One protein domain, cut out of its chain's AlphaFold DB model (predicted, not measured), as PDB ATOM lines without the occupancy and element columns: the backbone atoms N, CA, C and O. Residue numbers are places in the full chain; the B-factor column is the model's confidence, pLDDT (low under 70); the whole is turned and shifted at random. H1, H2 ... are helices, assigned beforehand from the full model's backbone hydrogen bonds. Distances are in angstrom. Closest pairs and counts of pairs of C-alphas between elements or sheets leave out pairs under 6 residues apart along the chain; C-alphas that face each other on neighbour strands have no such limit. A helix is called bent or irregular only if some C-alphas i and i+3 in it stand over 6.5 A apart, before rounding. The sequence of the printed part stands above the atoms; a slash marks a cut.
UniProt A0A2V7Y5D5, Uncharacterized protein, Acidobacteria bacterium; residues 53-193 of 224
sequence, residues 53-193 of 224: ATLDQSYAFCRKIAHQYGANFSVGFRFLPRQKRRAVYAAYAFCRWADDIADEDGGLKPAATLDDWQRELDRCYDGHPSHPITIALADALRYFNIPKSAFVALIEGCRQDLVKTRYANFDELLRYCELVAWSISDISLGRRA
ATOM      1  N   ALA A  53     163.470 160.803 157.460       71.12
ATOM      2  CA  ALA A  53     163.638 161.331 158.815       71.12
ATOM      3  C   ALA A  53     165.129 161.426 159.182       71.12
ATOM      4  O   ALA A  53     165.926 160.547 158.837       71.12
ATOM      5  N   THR A  54     165.514 162.485 159.899       88.75
ATOM      6  CA  THR A  54     166.907 162.635 160.338       88.75
ATOM      7  C   THR A  54     167.247 161.606 161.418       88.75
ATOM      8  O   THR A  54     166.375 161.085 162.125       88.75
ATOM      9  N   LEU A  55     168.538 161.319 161.588       88.75
ATOM     10  CA  LEU A  55     169.001 160.350 162.581       88.75
ATOM     11  C   LEU A  55     168.615 160.750 164.017       88.75
ATOM     12  O   LEU A  55     168.215 159.908 164.821       88.75
ATOM     13  N   ASP A  56     168.705 162.036 164.350       87.50
ATOM     14  CA  ASP A  56     168.361 162.512 165.691       87.50
ATOM     15  C   ASP A  56     166.858 162.418 165.973       87.50
ATOM     16  O   ASP A  56     166.480 161.966 167.057       87.50
ATOM     17  N   GLN A  57     166.011 162.735 164.988       89.00
ATOM     18  CA  GLN A  57     164.561 162.521 165.073       89.00
ATOM     19  C   GLN A  57     164.225 161.036 165.255       89.00
ATOM     20  O   GLN A  57     163.421 160.682 166.114       89.00
ATOM     21  N   SER A  58     164.906 160.164 164.513       91.56
ATOM     22  CA  SER A  58     164.747 158.710 164.591       91.56
ATOM     23  C   SER A  58     165.058 158.167 165.992       91.56
ATOM     24  O   SER A  58     164.278 157.414 166.578       91.56
ATOM     25  N   TYR A  59     166.155 158.618 166.607       91.00
ATOM     26  CA  TYR A  59     166.475 158.248 167.989       91.00
ATOM     27  C   TYR A  59     165.533 158.873 169.026       91.00
ATOM     28  O   TYR A  59     165.258 158.240 170.048       91.00
ATOM     29  N   ALA A  60     165.052 160.098 168.802       90.00
ATOM     30  CA  ALA A  60     164.066 160.729 169.677       90.00
ATOM     31  C   ALA A  60     162.739 159.953 169.665       90.00
ATOM     32  O   ALA A  60     162.163 159.713 170.727       90.00
ATOM     33  N   PHE A  61     162.317 159.489 168.488       89.56
ATOM     34  CA  PHE A  61     161.156 158.623 168.311       89.56
ATOM     35  C   PHE A  61     161.309 157.303 169.078       89.56
ATOM     36  O   PHE A  61     160.480 156.985 169.929       89.56
ATOM     37  N   CYS A  62     162.430 156.598 168.890       90.31
ATOM     38  CA  CYS A  62     162.712 155.353 169.617       90.31
ATOM     39  C   CYS A  62     162.725 155.555 171.139       90.31
ATOM     40  O   CYS A  62     162.201 154.744 171.900       90.31
ATOM     41  N   ARG A  63     163.303 156.671 171.601       89.31
ATOM     42  CA  ARG A  63     163.319 157.031 173.020       89.31
ATOM     43  C   ARG A  63     161.906 157.263 173.568       89.31
ATOM     44  O   ARG A  63     161.644 156.877 174.706       89.31
ATOM     45  N   LYS A  64     161.016 157.900 172.802       88.75
ATOM     46  CA  LYS A  64     159.624 158.136 173.211       88.75
ATOM     47  C   LYS A  64     158.888 156.811 173.412       88.75
ATOM     48  O   LYS A  64     158.333 156.615 174.488       88.75
ATOM     49  N   ILE A  65     158.996 155.887 172.453       87.25
ATOM     50  CA  ILE A  65     158.432 154.529 172.558       87.25
ATOM     51  C   ILE A  65     158.958 153.825 173.816       87.25
ATOM     52  O   ILE A  65     158.182 153.347 174.640       87.25
ATOM     53  N   ALA A  66     160.279 153.827 174.017       83.56
ATOM     54  CA  ALA A  66     160.894 153.165 175.165       83.56
ATOM     55  C   ALA A  66     160.438 153.734 176.520       83.56
ATOM     56  O   ALA A  66     160.308 152.987 177.484       83.56
ATOM     57  N   HIS A  67     160.185 155.041 176.617       81.81
ATOM     58  CA  HIS A  67     159.673 155.644 177.850       81.81
ATOM     59  C   HIS A  67     158.174 155.417 178.064       81.81
ATOM     60  O   HIS A  67     157.757 155.326 179.214       81.81
ATOM     61  N   GLN A  68     157.382 155.335 176.993       80.25
ATOM     62  CA  GLN A  68     155.938 155.107 177.086       80.25
ATOM     63  C   GLN A  68     155.619 153.679 177.534       80.25
ATOM     64  O   GLN A  68     154.825 153.497 178.450       80.25
ATOM     65  N   TYR A  69     156.275 152.684 176.934       75.88
ATOM     66  CA  TYR A  69     155.958 151.270 177.168       75.88
ATOM     67  C   TYR A  69     156.938 150.571 178.115       75.88
ATOM     68  O   TYR A  69     156.629 149.532 178.684       75.88
ATOM     69  N   GLY A  70     158.128 151.138 178.306       66.19
ATOM     70  CA  GLY A  70     159.220 150.516 179.050       66.19
ATOM     71  C   GLY A  70     159.632 151.305 180.283       66.19
ATOM     72  O   GLY A  70     160.827 151.412 180.538       66.19
ATOM     73  N   ALA A  71     158.699 151.883 181.050       63.03
ATOM     74  CA  ALA A  71     159.027 152.717 182.214       63.03
ATOM     75  C   ALA A  71     160.032 152.031 183.167       63.03
ATOM     76  O   ALA A  71     161.069 152.620 183.485       63.03
ATOM     77  N   ASN A  72     159.809 150.751 183.490       66.25
ATOM     78  CA  ASN A  72     160.695 149.940 184.337       66.25
ATOM     79  C   ASN A  72     162.077 149.694 183.697       66.25
ATOM     80  O   ASN A  72     163.107 149.805 184.361       66.25
ATOM     81  N   PHE A  73     162.129 149.441 182.387       63.16
ATOM     82  CA  PHE A  73     163.383 149.235 181.647       63.16
ATOM     83  C   PHE A  73     164.167 150.539 181.432       63.16
ATOM     84  O   PHE A  73     165.401 150.561 181.463       63.16
ATOM     85  N   SER A  74     163.463 151.660 181.275       62.94
ATOM     86  CA  SER A  74     164.044 152.972 181.000       62.94
ATOM     87  C   SER A  74     164.922 153.483 182.149       62.94
ATOM     88  O   SER A  74     165.906 154.188 181.898       62.94
ATOM     89  N   VAL A  75     164.617 153.069 183.386       65.00
ATOM     90  CA  VAL A  75     165.424 153.346 184.582       65.00
ATOM     91  C   VAL A  75     166.752 152.591 184.519       65.00
ATOM     92  O   VAL A  75     167.807 153.207 184.674       65.00
ATOM     93  N   GLY A  76     166.727 151.293 184.193       66.94
ATOM     94  CA  GLY A  76     167.936 150.467 184.063       66.94
ATOM     95  C   GLY A  76     168.908 150.987 182.998       66.94
ATOM     96  O   GLY A  76     170.125 150.981 183.186       66.94
ATOM     97  N   PHE A  77     168.391 151.549 181.903       71.75
ATOM     98  CA  PHE A  77     169.221 152.096 180.824       71.75
ATOM     99  C   PHE A  77     169.831 153.466 181.132       71.75
ATOM    100  O   PHE A  77     170.708 153.925 180.390       71.75
ATOM    101  N   ARG A  78     169.413 154.144 182.209       73.12
ATOM    102  CA  ARG A  78     169.896 155.494 182.534       73.12
ATOM    103  C   ARG A  78     171.395 155.527 182.841       73.12
ATOM    104  O   ARG A  78     172.031 156.535 182.533       73.12
ATOM    105  N   PHE A  79     171.948 154.419 183.335       77.94
ATOM    106  CA  PHE A  79     173.367 154.252 183.676       77.94
ATOM    107  C   PHE A  79     174.262 153.854 182.492       77.94
ATOM    108  O   PHE A  79     175.483 153.810 182.622       77.94
ATOM    109  N   LEU A  80     173.687 153.579 181.317       83.31
ATOM    110  CA  LEU A  80     174.466 153.227 180.133       83.31
ATOM    111  C   LEU A  80     175.108 154.473 179.490       83.31
ATOM    112  O   LEU A  80     174.472 155.532 179.417       83.31
ATOM    113  N   PRO A  81     176.322 154.350 178.913       87.56
ATOM    114  CA  PRO A  81     176.906 155.404 178.089       87.56
ATOM    115  C   PRO A  81     175.947 155.828 176.973       87.56
ATOM    116  O   PRO A  81     175.264 154.988 176.381       87.56
ATOM    117  N   ARG A  82     175.937 157.126 176.636       86.81
ATOM    118  CA  ARG A  82     174.962 157.739 175.707       86.81
ATOM    119  C   ARG A  82     174.751 156.930 174.423       86.81
ATOM    120  O   ARG A  82     173.613 156.744 174.011       86.81
ATOM    121  N   GLN A  83     175.829 156.439 173.817       86.81
ATOM    122  CA  GLN A  83     175.775 155.659 172.581       86.81
ATOM    123  C   GLN A  83     175.106 154.288 172.761       86.81
ATOM    124  O   GLN A  83     174.264 153.912 171.954       86.81
ATOM    125  N   LYS A  84     175.434 153.559 173.837       86.12
ATOM    126  CA  LYS A  84     174.820 152.255 174.125       86.12
ATOM    127  C   LYS A  84     173.343 152.417 174.481       86.12
ATOM    128  O   LYS A  84     172.515 151.662 173.997       86.12
ATOM    129  N   ARG A  85     172.995 153.462 175.235       89.12
ATOM    130  CA  ARG A  85     171.601 153.803 175.542       89.12
ATOM    131  C   ARG A  85     170.771 154.090 174.286       89.12
ATOM    132  O   ARG A  85     169.653 153.607 174.180       89.12
ATOM    133  N   ARG A  86     171.320 154.841 173.322       89.94
ATOM    134  CA  ARG A  86     170.670 155.092 172.021       89.94
ATOM    135  C   ARG A  86     170.406 153.791 171.255       89.94
ATOM    136  O   ARG A  86     169.293 153.601 170.779       89.94
ATOM    137  N   ALA A  87     171.398 152.901 171.195       89.75
ATOM    138  CA  ALA A  87     171.257 151.595 170.554       89.75
ATOM    139  C   ALA A  87     170.178 150.733 171.225       89.75
ATOM    140  O   ALA A  87     169.333 150.170 170.540       89.75
ATOM    141  N   VAL A  88     170.155 150.705 172.561       89.06
ATOM    142  CA  VAL A  88     169.129 149.983 173.326       89.06
ATOM    143  C   VAL A  88     167.734 150.543 173.058       89.06
ATOM    144  O   VAL A  88     166.814 149.763 172.858       89.06
ATOM    145  N   TYR A  89     167.555 151.865 172.990       90.06
ATOM    146  CA  TYR A  89     166.248 152.438 172.649       90.06
ATOM    147  C   TYR A  89     165.788 152.068 171.239       90.06
ATOM    148  O   TYR A  89     164.615 151.762 171.062       90.06
ATOM    149  N   ALA A  90     166.687 152.081 170.251       92.38
ATOM    150  CA  ALA A  90     166.350 151.672 168.888       92.38
ATOM    151  C   ALA A  90     165.951 150.191 168.826       92.38
ATOM    152  O   ALA A  90     164.932 149.846 168.234       92.38
ATOM    153  N   ALA A  91     166.715 149.328 169.496       91.06
ATOM    154  CA  ALA A  91     166.426 147.905 169.546       91.06
ATOM    155  C   ALA A  91     165.135 147.588 170.320       91.06
ATOM    156  O   ALA A  91     164.328 146.787 169.861       91.06
ATOM    157  N   TYR A  92     164.901 148.258 171.453       89.25
ATOM    158  CA  TYR A  92     163.655 148.137 172.210       89.25
ATOM    159  C   TYR A  92     162.455 148.572 171.370       89.25
ATOM    160  O   TYR A  92     161.466 147.853 171.301       89.25
ATOM    161  N   ALA A  93     162.550 149.726 170.700       90.88
ATOM    162  CA  ALA A  93     161.483 150.216 169.837       90.88
ATOM    163  C   ALA A  93     161.190 149.241 168.688       90.88
ATOM    164  O   ALA A  93     160.029 149.048 168.356       90.88
ATOM    165  N   PHE A  94     162.213 148.589 168.123       92.81
ATOM    166  CA  PHE A  94     162.024 147.541 167.119       92.81
ATOM    167  C   PHE A  94     161.237 146.349 167.669       92.81
ATOM    168  O   PHE A  94     160.298 145.897 167.022       92.81
ATOM    169  N   CYS A  95     161.612 145.861 168.855       89.19
ATOM    170  CA  CYS A  95     160.935 144.723 169.475       89.19
ATOM    171  C   CYS A  95     159.483 145.071 169.806       89.19
ATOM    172  O   CYS A  95     158.580 144.333 169.436       89.19
ATOM    173  N   ARG A  96     159.260 146.239 170.422       88.19
ATOM    174  CA  ARG A  96     157.919 146.701 170.778       88.19
ATOM    175  C   ARG A  96     157.031 146.908 169.553       88.19
ATOM    176  O   ARG A  96     155.855 146.602 169.610       88.19
ATOM    177  N   TRP A  97     157.595 147.383 168.447       89.62
ATOM    178  CA  TRP A  97     156.840 147.538 167.207       89.62
ATOM    179  C   TRP A  97     156.367 146.194 166.637       89.62
ATOM    180  O   TRP A  97     155.252 146.107 166.143       89.62
ATOM    181  N   ALA A  98     157.195 145.147 166.706       88.31
ATOM    182  CA  ALA A  98     156.796 143.806 166.269       88.31
ATOM    183  C   ALA A  98     155.706 143.199 167.172       88.31
ATOM    184  O   ALA A  98     154.769 142.591 166.666       88.31
ATOM    185  N   ASP A  99     155.822 143.419 168.481       85.25
ATOM    186  CA  ASP A  99     154.855 143.024 169.510       85.25
ATOM    187  C   ASP A  99     153.500 143.723 169.308       85.25
ATOM    188  O   ASP A  99     152.478 143.061 169.190       85.25
ATOM    189  N   ASP A 100     153.499 145.047 169.106       85.50
ATOM    190  CA  ASP A 100     152.282 145.819 168.814       85.50
ATOM    191  C   ASP A 100     151.576 145.319 167.531       85.50
ATOM    192  O   ASP A 100     150.350 145.270 167.485       85.50
ATOM    193  N   ILE A 101     152.325 144.901 166.497       84.81
ATOM    194  CA  ILE A 101     151.741 144.306 165.276       84.81
ATOM    195  C   ILE A 101     151.031 142.976 165.577       84.81
ATOM    196  O   ILE A 101     150.045 142.653 164.910       84.81
ATOM    197  N   ALA A 102     151.554 142.187 166.518       82.25
ATOM    198  CA  ALA A 102     150.979 140.899 166.890       82.25
ATOM    199  C   ALA A 102     149.782 141.043 167.845       82.25
ATOM    200  O   ALA A 102     148.811 140.304 167.697       82.25
ATOM    201  N   ASP A 103     149.841 142.016 168.760       78.44
ATOM    202  CA  ASP A 103     148.851 142.253 169.816       78.44
ATOM    203  C   ASP A 103     147.651 143.113 169.383       78.44
ATOM    204  O   ASP A 103     146.612 143.084 170.045       78.44
ATOM    205  N   GLU A 104     147.761 143.930 168.324       73.56
ATOM    206  CA  GLU A 104     146.637 144.759 167.867       73.56
ATOM    207  C   GLU A 104     145.475 143.888 167.341       73.56
ATOM    208  O   GLU A 104     145.404 143.531 166.159       73.56
ATOM    209  N   ASP A 105     144.518 143.617 168.239       52.03
ATOM    210  CA  ASP A 105     143.194 143.028 168.001       52.03
ATOM    211  C   ASP A 105     142.394 143.874 166.986       52.03
ATOM    212  O   ASP A 105     141.524 144.676 167.333       52.03
ATOM    213  N   GLY A 106     142.706 143.748 165.694       49.12
ATOM    214  CA  GLY A 106     142.009 144.488 164.637       49.12
ATOM    215  C   GLY A 106     142.833 144.837 163.405       49.12
ATOM    216  O   GLY A 106     142.270 145.344 162.430       49.12
ATOM    217  N   GLY A 107     144.136 144.545 163.384       53.66
ATOM    218  CA  GLY A 107     144.883 144.558 162.133       53.66
ATOM    219  C   GLY A 107     144.221 143.591 161.151       53.66
ATOM    220  O   GLY A 107     144.143 142.396 161.408       53.66
ATOM    221  N   LEU A 108     143.736 144.074 160.003       60.94
ATOM    222  CA  LEU A 108     143.041 143.210 159.036       60.94
ATOM    223  C   LEU A 108     143.925 142.031 158.561       60.94
ATOM    224  O   LEU A 108     143.386 141.058 158.037       60.94
ATOM    225  N   LYS A 109     145.268 142.135 158.700       78.81
ATOM    226  CA  LYS A 109     146.284 141.152 158.261       78.81
ATOM    227  C   LYS A 109     147.617 141.241 159.060       78.81
ATOM    228  O   LYS A 109     148.625 141.638 158.472       78.81
ATOM    229  N   PRO A 110     147.683 140.857 160.351       82.12
ATOM    230  CA  PRO A 110     148.899 141.000 161.170       82.12
ATOM    231  C   PRO A 110     150.104 140.234 160.599       82.12
ATOM    232  O   PRO A 110     151.209 140.766 160.547       82.12
ATOM    233  N   ALA A 111     149.884 139.037 160.045       84.94
ATOM    234  CA  ALA A 111     150.939 138.256 159.393       84.94
ATOM    235  C   ALA A 111     151.585 138.996 158.205       84.94
ATOM    236  O   ALA A 111     152.808 139.028 158.087       84.94
ATOM    237  N   ALA A 112     150.780 139.651 157.360       85.69
ATOM    238  CA  ALA A 112     151.300 140.431 156.238       85.69
ATOM    239  C   ALA A 112     152.101 141.647 156.732       85.69
ATOM    240  O   ALA A 112     153.157 141.957 156.191       85.69
ATOM    241  N   THR A 113     151.646 142.305 157.801       87.06
ATOM    242  CA  THR A 113     152.381 143.417 158.412       87.06
ATOM    243  C   THR A 113     153.723 142.964 159.004       87.06
ATOM    244  O   THR A 113     154.718 143.679 158.871       87.06
ATOM    245  N   LEU A 114     153.800 141.768 159.600       89.00
ATOM    246  CA  LEU A 114     155.066 141.182 160.061       89.00
ATOM    247  C   LEU A 114     156.014 140.859 158.898       89.00
ATOM    248  O   LEU A 114     157.221 141.071 159.018       89.00
ATOM    249  N   ASP A 115     155.496 140.415 157.752       90.50
ATOM    250  CA  ASP A 115     156.310 140.196 156.551       90.50
ATOM    251  C   ASP A 115     156.864 141.512 155.990       90.50
ATOM    252  O   ASP A 115     158.035 141.599 155.609       90.50
ATOM    253  N   ASP A 116     156.056 142.572 155.984       90.00
ATOM    254  CA  ASP A 116     156.489 143.926 155.637       90.00
ATOM    255  C   ASP A 116     157.586 144.419 156.588       90.00
ATOM    256  O   ASP A 116     158.575 145.018 156.144       90.00
ATOM    257  N   TRP A 117     157.441 144.123 157.881       92.94
ATOM    258  CA  TRP A 117     158.421 144.461 158.905       92.94
ATOM    259  C   TRP A 117     159.727 143.678 158.750       92.94
ATOM    260  O   TRP A 117     160.810 144.255 158.852       92.94
ATOM    261  N   GLN A 118     159.658 142.395 158.392       94.25
ATOM    262  CA  GLN A 118     160.846 141.608 158.072       94.25
ATOM    263  C   GLN A 118     161.555 142.131 156.816       94.25
ATOM    264  O   GLN A 118     162.779 142.255 156.813       94.25
ATOM    265  N   ARG A 119     160.816 142.548 155.783       94.00
ATOM    266  CA  ARG A 119     161.413 143.207 154.606       94.00
ATOM    267  C   ARG A 119     162.069 144.546 154.955       94.00
ATOM    268  O   ARG A 119     163.054 144.935 154.331       94.00
ATOM    269  N   GLU A 120     161.534 145.280 155.928       93.19
ATOM    270  CA  GLU A 120     162.159 146.501 156.451       93.19
ATOM    271  C   GLU A 120     163.431 146.199 157.262       93.19
ATOM    272  O   GLU A 120     164.420 146.924 157.141       93.19
ATOM    273  N   LEU A 121     163.454 145.100 158.022       95.12
ATOM    274  CA  LEU A 121     164.663 144.590 158.671       95.12
ATOM    275  C   LEU A 121     165.736 144.209 157.640       95.12
ATOM    276  O   LEU A 121     166.906 144.542 157.831       95.12
ATOM    277  N   ASP A 122     165.359 143.554 156.542       95.25
ATOM    278  CA  ASP A 122     166.283 143.235 155.450       95.25
ATOM    279  C   ASP A 122     166.915 144.511 154.882       95.25
ATOM    280  O   ASP A 122     168.137 144.650 154.898       95.25
ATOM    281  N   ARG A 123     166.084 145.503 154.531       93.19
ATOM    282  CA  ARG A 123     166.540 146.827 154.078       93.19
ATOM    283  C   ARG A 123     167.466 147.520 155.077       93.19
ATOM    284  O   ARG A 123     168.438 148.150 154.668       93.19
ATOM    285  N   CYS A 124     167.183 147.412 156.373       93.50
ATOM    286  CA  CYS A 124     168.022 147.963 157.438       93.50
ATOM    287  C   CYS A 124     169.440 147.375 157.405       93.50
ATOM    288  O   CYS A 124     170.420 148.124 157.403       93.50
ATOM    289  N   TYR A 125     169.551 146.046 157.323       93.31
ATOM    290  CA  TYR A 125     170.842 145.354 157.251       93.31
ATOM    291  C   TYR A 125     171.560 145.557 155.908       93.31
ATOM    292  O   TYR A 125     172.790 145.565 155.883       93.31
ATOM    293  N   ASP A 126     170.814 145.813 154.833       93.44
ATOM    294  CA  ASP A 126     171.353 146.187 153.519       93.44
ATOM    295  C   ASP A 126     171.734 147.679 153.426       93.44
ATOM    296  O   ASP A 126     172.206 148.141 152.385       93.44
ATOM    297  N   GLY A 127     171.540 148.460 154.496       91.06
ATOM    298  CA  GLY A 127     171.939 149.869 154.580       91.06
ATOM    299  C   GLY A 127     170.948 150.871 153.979       91.06
ATOM    300  O   GLY A 127     171.293 152.043 153.836       91.06
ATOM    301  N   HIS A 128     169.722 150.445 153.673       92.38
ATOM    302  CA  HIS A 128     168.665 151.268 153.076       92.38
ATOM    303  C   HIS A 128     167.393 151.327 153.951       92.38
ATOM    304  O   HIS A 128     166.295 151.081 153.441       92.38
ATOM    305  N   PRO A 129     167.493 151.619 155.266       92.00
ATOM    306  CA  PRO A 129     166.321 151.691 156.132       92.00
ATOM    307  C   PRO A 129     165.395 152.830 155.697       92.00
ATOM    308  O   PRO A 129     165.850 153.898 155.284       92.00
ATOM    309  N   SER A 130     164.090 152.615 155.828       87.69
ATOM    310  CA  SER A 130     163.069 153.607 155.491       87.69
ATOM    311  C   SER A 130     162.264 154.066 156.703       87.69
ATOM    312  O   SER A 130     161.777 155.194 156.715       87.69
ATOM    313  N   HIS A 131     162.151 153.231 157.737       89.94
ATOM    314  CA  HIS A 131     161.380 153.530 158.939       89.94
ATOM    315  C   HIS A 131     162.237 154.240 160.008       89.94
ATOM    316  O   HIS A 131     163.398 153.878 160.191       89.94
ATOM    317  N   PRO A 132     161.712 155.199 160.797       91.94
ATOM    318  CA  PRO A 132     162.503 155.893 161.824       91.94
ATOM    319  C   PRO A 132     163.175 154.946 162.830       91.94
ATOM    320  O   PRO A 132     164.316 155.160 163.233       91.94
ATOM    321  N   ILE A 133     162.502 153.853 163.204       93.19
ATOM    322  CA  ILE A 133     163.082 152.840 164.100       93.19
ATOM    323  C   ILE A 133     164.282 152.150 163.444       93.19
ATOM    324  O   ILE A 133     165.338 152.032 164.065       93.19
ATOM    325  N   THR A 134     164.153 151.727 162.186       93.88
ATOM    326  CA  THR A 134     165.227 151.026 161.470       93.88
ATOM    327  C   THR A 134     166.342 151.963 161.023       93.88
ATOM    328  O   THR A 134     167.483 151.532 160.952       93.88
ATOM    329  N   ILE A 135     166.073 153.256 160.823       94.06
ATOM    330  CA  ILE A 135     167.106 154.282 160.610       94.06
ATOM    331  C   ILE A 135     167.988 154.406 161.859       94.06
ATOM    332  O   ILE A 135     169.217 154.370 161.766       94.06
ATOM    333  N   ALA A 136     167.374 154.510 163.043       93.38
ATOM    334  CA  ALA A 136     168.112 154.532 164.305       93.38
ATOM    335  C   ALA A 136     168.850 153.205 164.559       93.38
ATOM    336  O   ALA A 136     169.989 153.208 165.032       93.38
ATOM    337  N   LEU A 137     168.222 152.075 164.219       93.75
ATOM    338  CA  LEU A 137     168.824 150.752 164.356       93.75
ATOM    339  C   LEU A 137     170.033 150.580 163.428       93.75
ATOM    340  O   LEU A 137     171.083 150.148 163.891       93.75
ATOM    341  N   ALA A 138     169.933 150.977 162.159       93.88
ATOM    342  CA  ALA A 138     171.026 150.899 161.195       93.88
ATOM    343  C   ALA A 138     172.256 151.684 161.666       93.88
ATOM    344  O   ALA A 138     173.381 151.193 161.567       93.88
ATOM    345  N   ASP A 139     172.067 152.872 162.250       93.44
ATOM    346  CA  ASP A 139     173.177 153.609 162.859       93.44
ATOM    347  C   ASP A 139     173.768 152.871 164.070       93.44
ATOM    348  O   ASP A 139     174.990 152.774 164.195       93.44
ATOM    349  N   ALA A 140     172.931 152.286 164.932       91.38
ATOM    350  CA  ALA A 140     173.393 151.488 166.065       91.38
ATOM    351  C   ALA A 140     174.215 150.259 165.627       91.38
ATOM    352  O   ALA A 140     175.254 149.972 166.234       91.38
ATOM    353  N   LEU A 141     173.816 149.586 164.542       91.19
ATOM    354  CA  LEU A 141     174.504 148.419 163.973       91.19
ATOM    355  C   LEU A 141     175.932 148.733 163.496       91.19
ATOM    356  O   LEU A 141     176.796 147.858 163.493       91.19
ATOM    357  N   ARG A 142     176.241 149.998 163.179       89.56
ATOM    358  CA  ARG A 142     177.615 150.430 162.843       89.56
ATOM    359  C   ARG A 142     178.566 150.339 164.034       89.56
ATOM    360  O   ARG A 142     179.781 150.248 163.854       89.56
ATOM    361  N   TYR A 143     178.029 150.412 165.248       87.19
ATOM    362  CA  TYR A 143     178.804 150.428 166.485       87.19
ATOM    363  C   TYR A 143     178.698 149.133 167.272       87.19
ATOM    364  O   TYR A 143     179.616 148.836 168.036       87.19
ATOM    365  N   PHE A 144     177.613 148.381 167.109       86.88
ATOM    366  CA  PHE A 144     177.341 147.151 167.839       86.88
ATOM    367  C   PHE A 144     177.030 146.028 166.855       86.88
ATOM    368  O   PHE A 144     176.136 146.144 166.026       86.88
ATOM    369  N   ASN A 145     177.767 144.928 166.962       84.94
ATOM    370  CA  ASN A 145     177.561 143.751 166.134       84.94
ATOM    371  C   ASN A 145     176.384 142.937 166.679       84.94
ATOM    372  O   ASN A 145     176.590 141.982 167.433       84.94
ATOM    373  N   ILE A 146     175.170 143.354 166.324       86.50
ATOM    374  CA  ILE A 146     173.932 142.653 166.660       86.50
ATOM    375  C   ILE A 146     173.559 141.754 165.472       86.50
ATOM    376  O   ILE A 146     173.380 142.265 164.358       86.50
ATOM    377  N   PRO A 147     173.476 140.427 165.660       87.75
ATOM    378  CA  PRO A 147     173.187 139.515 164.563       87.75
ATOM    379  C   PRO A 147     171.746 139.689 164.070       87.75
ATOM    380  O   PRO A 147     170.807 139.734 164.862       87.75
ATOM    381  N   LYS A 148     171.565 139.727 162.743       91.75
ATOM    382  CA  LYS A 148     170.241 139.810 162.100       91.75
ATOM    383  C   LYS A 148     169.307 138.682 162.542       91.75
ATOM    384  O   LYS A 148     168.112 138.905 162.702       91.75
ATOM    385  N   SER A 149     169.866 137.494 162.775       89.94
ATOM    386  CA  SER A 149     169.125 136.315 163.228       89.94
ATOM    387  C   SER A 149     168.355 136.550 164.525       89.94
ATOM    388  O   SER A 149     167.286 135.977 164.676       89.94
ATOM    389  N   ALA A 150     168.838 137.415 165.425       88.25
ATOM    390  CA  ALA A 150     168.123 137.732 166.659       88.25
ATOM    391  C   ALA A 150     166.797 138.452 166.366       88.25
ATOM    392  O   ALA A 150     165.750 138.054 166.861       88.25
ATOM    393  N   PHE A 151     166.814 139.465 165.495       91.81
ATOM    394  CA  PHE A 151     165.594 140.176 165.103       91.81
ATOM    395  C   PHE A 151     164.647 139.306 164.267       91.81
ATOM    396  O   PHE A 151     163.436 139.419 164.411       91.81
ATOM    397  N   VAL A 152     165.184 138.416 163.423       92.25
ATOM    398  CA  VAL A 152     164.370 137.444 162.674       92.25
ATOM    399  C   VAL A 152     163.682 136.459 163.619       92.25
ATOM    400  O   VAL A 152     162.488 136.223 163.467       92.25
ATOM    401  N   ALA A 153     164.405 135.923 164.607       87.88
ATOM    402  CA  ALA A 153     163.839 135.027 165.614       87.88
ATOM    403  C   ALA A 153     162.729 135.711 166.425       87.88
ATOM    404  O   ALA A 153     161.701 135.096 166.682       87.88
ATOM    405  N   LEU A 154     162.902 136.994 166.755       89.69
ATOM    406  CA  LEU A 154     161.876 137.782 167.432       89.69
ATOM    407  C   LEU A 154     160.603 137.930 166.580       89.69
ATOM    408  O   LEU A 154     159.517 137.656 167.077       89.69
ATOM    409  N   ILE A 155     160.725 138.303 165.299       90.12
ATOM    410  CA  ILE A 155     159.564 138.390 164.389       90.12
ATOM    411  C   ILE A 155     158.871 137.028 164.266       90.12
ATOM    412  O   ILE A 155     157.645 136.963 164.227       90.12
ATOM    413  N   GLU A 156     159.639 135.940 164.226       89.12
ATOM    414  CA  GLU A 156     159.077 134.592 164.189       89.12
ATOM    415  C   GLU A 156     158.324 134.233 165.474       89.12
ATOM    416  O   GLU A 156     157.254 133.634 165.402       89.12
ATOM    417  N   GLY A 157     158.824 134.655 166.639       86.31
ATOM    418  CA  GLY A 157     158.086 134.577 167.900       86.31
ATOM    419  C   GLY A 157     156.728 135.277 167.804       86.31
ATOM    420  O   GLY A 157     155.704 134.646 168.046       86.31
ATOM    421  N   CYS A 158     156.706 136.521 167.311       86.62
ATOM    422  CA  CYS A 158     155.465 137.270 167.092       86.62
ATOM    423  C   CYS A 158     154.509 136.565 166.109       86.62
ATOM    424  O   CYS A 158     153.296 136.604 166.291       86.62
ATOM    425  N   ARG A 159     155.022 135.881 165.072       88.19
ATOM    426  CA  ARG A 159     154.179 135.066 164.174       88.19
ATOM    427  C   ARG A 159     153.559 133.870 164.887       88.19
ATOM    428  O   ARG A 159     152.421 133.517 164.581       88.19
ATOM    429  N   GLN A 160     154.290 133.229 165.801       84.69
ATOM    430  CA  GLN A 160     153.752 132.112 166.579       84.69
ATOM    431  C   GLN A 160     152.616 132.567 167.492       84.69
ATOM    432  O   GLN A 160     151.609 131.861 167.577       84.69
ATOM    433  N   ASP A 161     152.730 133.757 168.079       84.25
ATOM    434  CA  ASP A 161     151.699 134.336 168.948       84.25
ATOM    435  C   ASP A 161     150.362 134.557 168.219       84.25
ATOM    436  O   ASP A 161     149.301 134.384 168.815       84.25
ATOM    437  N   LEU A 162     150.383 134.791 166.899       81.50
ATOM    438  CA  LEU A 162     149.162 134.920 166.085       81.50
ATOM    439  C   LEU A 162     148.337 133.628 165.971       81.50
ATOM    440  O   LEU A 162     147.146 133.681 165.669       81.50
ATOM    441  N   VAL A 163     148.967 132.461 166.120       78.31
ATOM    442  CA  VAL A 163     148.334 131.159 165.829       78.31
ATOM    443  C   VAL A 163     148.216 130.297 167.083       78.31
ATOM    444  O   VAL A 163     147.329 129.445 167.178       78.31
ATOM    445  N   LYS A 164     149.112 130.482 168.054       75.56
ATOM    446  CA  LYS A 164     149.352 129.511 169.114       75.56
ATOM    447  C   LYS A 164     148.948 130.049 170.478       75.56
ATOM    448  O   LYS A 164     149.634 130.854 171.085       75.56
ATOM    449  N   THR A 165     147.855 129.511 171.005       73.81
ATOM    450  CA  THR A 165     147.310 129.908 172.314       73.81
ATOM    451  C   THR A 165     147.656 128.935 173.444       73.81
ATOM    452  O   THR A 165     147.440 129.247 174.615       73.81
ATOM    453  N   ARG A 166     148.178 127.738 173.125       75.88
ATOM    454  CA  ARG A 166     148.586 126.712 174.101       75.88
ATOM    455  C   ARG A 166     149.797 125.914 173.616       75.88
ATOM    456  O   ARG A 166     149.914 125.618 172.430       75.88
ATOM    457  N   TYR A 167     150.643 125.523 174.565       81.44
ATOM    458  CA  TYR A 167     151.791 124.637 174.359       81.44
ATOM    459  C   TYR A 167     151.468 123.238 174.891       81.44
ATOM    460  O   TYR A 167     150.872 123.099 175.959       81.44
ATOM    461  N   ALA A 168     151.849 122.202 174.149       78.56
ATOM    462  CA  ALA A 168     151.604 120.807 174.487       78.56
ATOM    463  C   ALA A 168     152.528 120.301 175.603       78.56
ATOM    464  O   ALA A 168     152.141 119.421 176.370       78.56
ATOM    465  N   ASN A 169     153.750 120.833 175.696       83.50
ATOM    466  CA  ASN A 169     154.726 120.448 176.712       83.50
ATOM    467  C   ASN A 169     155.740 121.566 177.004       83.50
ATOM    468  O   ASN A 169     155.790 122.593 176.326       83.50
ATOM    469  N   PHE A 170     156.553 121.343 178.039       81.00
ATOM    470  CA  PHE A 170     157.562 122.296 178.490       81.00
ATOM    471  C   PHE A 170     158.634 122.585 177.429       81.00
ATOM    472  O   PHE A 170     159.009 123.740 177.264       81.00
ATOM    473  N   ASP A 171     159.075 121.588 176.658       85.38
ATOM    474  CA  ASP A 171     160.090 121.778 175.606       85.38
ATOM    475  C   ASP A 171     159.588 122.686 174.473       85.38
ATOM    476  O   ASP A 171     160.345 123.415 173.832       85.38
ATOM    477  N   GLU A 172     158.289 122.650 174.193       78.94
ATOM    478  CA  GLU A 172     157.652 123.541 173.232       78.94
ATOM    479  C   GLU A 172     157.561 124.983 173.744       78.94
ATOM    480  O   GLU A 172     157.817 125.910 172.976       78.94
ATOM    481  N   LEU A 173     157.262 125.165 175.033       78.88
ATOM    482  CA  LEU A 173     157.307 126.474 175.685       78.88
ATOM    483  C   LEU A 173     158.740 127.024 175.724       78.88
ATOM    484  O   LEU A 173     158.957 128.199 175.438       78.88
ATOM    485  N   LEU A 174     159.728 126.176 176.023       81.00
ATOM    486  CA  LEU A 174     161.133 126.571 176.062       81.00
ATOM    487  C   LEU A 174     161.607 127.079 174.695       81.00
ATOM    488  O   LEU A 174     162.199 128.152 174.626       81.00
ATOM    489  N   ARG A 175     161.273 126.372 173.606       80.38
ATOM    490  CA  ARG A 175     161.575 126.814 172.232       80.38
ATOM    491  C   ARG A 175     160.954 128.168 171.893       80.38
ATOM    492  O   ARG A 175     161.585 128.974 171.219       80.38
ATOM    493  N   TYR A 176     159.744 128.443 172.372       77.69
ATOM    494  CA  TYR A 176     159.154 129.772 172.222       77.69
ATOM    495  C   TYR A 176     159.940 130.833 173.007       77.69
ATOM    496  O   TYR A 176     160.294 131.873 172.451       77.69
ATOM    497  N   CYS A 177     160.311 130.556 174.262       76.62
ATOM    498  CA  CYS A 177     161.142 131.463 175.055       76.62
ATOM    499  C   CYS A 177     162.507 131.750 174.402       76.62
ATOM    500  O   CYS A 177     163.011 132.867 174.515       76.62
ATOM    501  N   GLU A 178     163.104 130.792 173.691       73.12
ATOM    502  CA  GLU A 178     164.327 131.031 172.914       73.12
ATOM    503  C   GLU A 178     164.103 132.083 171.814       73.12
ATOM    504  O   GLU A 178     164.931 132.975 171.631       73.12
ATOM    505  N   LEU A 179     162.957 132.055 171.132       71.56
ATOM    506  CA  LEU A 179     162.640 133.021 170.076       71.56
ATOM    507  C   LEU A 179     162.439 134.440 170.617       71.56
ATOM    508  O   LEU A 179     162.963 135.391 170.033       71.56
ATOM    509  N   VAL A 180     161.732 134.596 171.740       70.38
ATOM    510  CA  VAL A 180     161.339 135.922 172.251       70.38
ATOM    511  C   VAL A 180     162.280 136.495 173.314       70.38
ATOM    512  O   VAL A 180     162.429 137.708 173.394       70.38
ATOM    513  N   ALA A 181     162.955 135.666 174.117       70.62
ATOM    514  CA  ALA A 181     163.785 136.131 175.238       70.62
ATOM    515  C   ALA A 181     165.296 136.019 174.975       70.62
ATOM    516  O   ALA A 181     166.063 136.917 175.353       70.62
ATOM    517  N   TRP A 182     165.755 134.953 174.304       70.12
ATOM    518  CA  TRP A 182     167.174 134.848 173.934       70.12
ATOM    519  C   TRP A 182     167.515 135.903 172.884       70.12
ATOM    520  O   TRP A 182     168.491 136.633 173.049       70.12
ATOM    521  N   SER A 183     166.675 136.089 171.865       69.56
ATOM    522  CA  SER A 183     166.869 137.138 170.853       69.56
ATOM    523  C   SER A 183     167.122 138.524 171.470       69.56
ATOM    524  O   SER A 183     168.081 139.204 171.099       69.56
ATOM    525  N   ILE A 184     166.341 138.913 172.484       72.81
ATOM    526  CA  ILE A 184     166.517 140.166 173.237       72.81
ATOM    527  C   ILE A 184     167.854 140.193 173.990       72.81
ATOM    528  O   ILE A 184     168.512 141.238 174.063       72.81
ATOM    529  N   SER A 185     168.281 139.054 174.534       71.81
ATOM    530  CA  SER A 185     169.586 138.916 175.189       71.81
ATOM    531  C   SER A 185     170.736 139.119 174.197       71.81
ATOM    532  O   SER A 185     171.644 139.900 174.480       71.81
ATOM    533  N   ASP A 186     170.667 138.526 173.003       70.50
ATOM    534  CA  ASP A 186     171.668 138.699 171.938       70.50
ATOM    535  C   ASP A 186     171.721 140.145 171.427       70.50
ATOM    536  O   ASP A 186     172.799 140.714 171.223       70.50
ATOM    537  N   ILE A 187     170.553 140.774 171.289       72.19
ATOM    538  CA  ILE A 187     170.408 142.200 170.981       72.19
ATOM    539  C   ILE A 187     171.098 143.059 172.051       72.19
ATOM    540  O   ILE A 187     171.870 143.969 171.736       72.19
ATOM    541  N   SER A 188     170.868 142.745 173.326       68.69
ATOM    542  CA  SER A 188     171.386 143.505 174.470       68.69
ATOM    543  C   SER A 188     172.891 143.313 174.693       68.69
ATOM    544  O   SER A 188     173.589 144.235 175.139       68.69
ATOM    545  N   LEU A 189     173.407 142.125 174.364       68.44
ATOM    546  CA  LEU A 189     174.818 141.747 174.460       68.44
ATOM    547  C   LEU A 189     175.647 142.152 173.239       68.44
ATOM    548  O   LEU A 189     176.862 141.925 173.246       68.44
ATOM    549  N   GLY A 190     175.031 142.787 172.234       67.56
ATOM    550  CA  GLY A 190     175.693 143.307 171.042       67.56
ATOM    551  C   GLY A 190     177.063 143.905 171.366       67.56
ATOM    552  O   GLY A 190     177.190 144.948 172.019       67.56
ATOM    553  N   ARG A 191     178.125 143.212 170.943       69.50
ATOM    554  CA  ARG A 191     179.499 143.624 171.248       69.50
ATOM    555  C   ARG A 191     179.859 144.815 170.382       69.50
ATOM    556  O   ARG A 191     179.490 144.870 169.211       69.50
ATOM    557  N   ARG A 192     180.616 145.764 170.938       71.88
ATOM    558  CA  ARG A 192     181.110 146.903 170.160       71.88
ATOM    559  C   ARG A 192     181.900 146.381 168.953       71.88
ATOM    560  O   ARG A 192     182.846 145.612 169.127       71.88
ATOM    561  N   ALA A 193     181.509 146.792 167.752       65.69
ATOM    562  CA  ALA A 193     182.202 146.438 166.526       65.69
ATOM    563  C   ALA A 193     183.651 146.950 166.607       65.69
ATOM    564  O   ALA A 193     183.893 148.123 166.914       65.69
TER     565      ALA A 193
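AT A GLANCE: This is residues 53 to 193 of the 224 residues of an uncharacterized protein of Acidobacteria bacterium (UniProt A0A2V7Y5D5). Look for a bundle of four helices, H3, H4, H6 and H7, running up and down along the length of the domain, with H3 as the core helix; H1 and H5 cross each other and pack on residues 86 to 94 of H3. H7 packs on H6 alone, and residues 168 to 174, of which 170 to 174 belong to H7, stick out; H2 is the farthest out. The printed part has 141 residues with seven named helices, H1 to H7 in chain order, and no named strand: all helix. It is compact, with a radius of gyration of the C-alphas of 15.0 A and spans of 44 by 30 by 28 A.

IN THESE COORDINATES: Find C-alpha 55 at (169.001, 160.350, 162.581); from there H1 runs to residue 69, 21.6 A on. Next comes H2, residues 71 to 79, irregular but only just: C-alphas 76 and 79 are 6.6 A apart. H3, residues 82 to 103, begins at C-alpha 82, (174.962, 157.739, 175.707), and spans 30.9 A. Then read H4, residues 110 to 125, 22.7 A; H5, residues 132 to 141; and H6, residues 148 to 161, 20.5 A. H7, residues 170 to 188, spans 25.6 A, has a kink of 35 degrees near residue 177, and ends at C-alpha 188, (171.386, 143.505, 174.470).

HOW THE PARTS SIT: Start at the hub, H3, which touches five helices. It touches H4 with residues 98 to 102 alone, closest at the C-alphas of Ile 101 and Pro 110, 6.0 A, a helical hairpin. H6 touches H3 at Ala 102 and Cys 158, C-alphas 5.8 A apart, at a shallow tilt of 28 degrees, the same way. H4 and H6 run opposite ways at 4 degrees, a shallow tilt. H6 and H7 form a helical hairpin, the C-alphas of Ala 150 and Ser 183 being closest at 4.4 A. H1 touches H3 at a steep tilt of 60 degrees, with the C-alphas of Cys 62 and Ala 90 closest at 5.2 A. H1 and H5 are about perpendicular, 75 degrees, and touch at Ser 58 and Pro 132, C-alphas 4.5 A apart. H2 and H3, a helical hairpin, only just touch, with 3 pairs of C-alphas within 8 A, closest at Phe 77 and Arg 85. Every O i to N i+4 pair is within hydrogen-bond range in H1, H3, H4, H5 and H6; H7 has 13 of 15, and H2 has 1 of 5, beside 3 of 6 O i to N i+3 pairs.

THE WHOLE: The farthest C-alphas, of Thr 54 and Asn 169, are 46.9 A apart. The printed part has no cut, and no link between helices is long. Residues 144 to 145 pair with residues 191 to 192, antiparallel. Confidence is under 70 at residues 70 to 76, 105 to 108, 183, 188 to 191 and 193; the mean pLDDT of the printed part is 83.0.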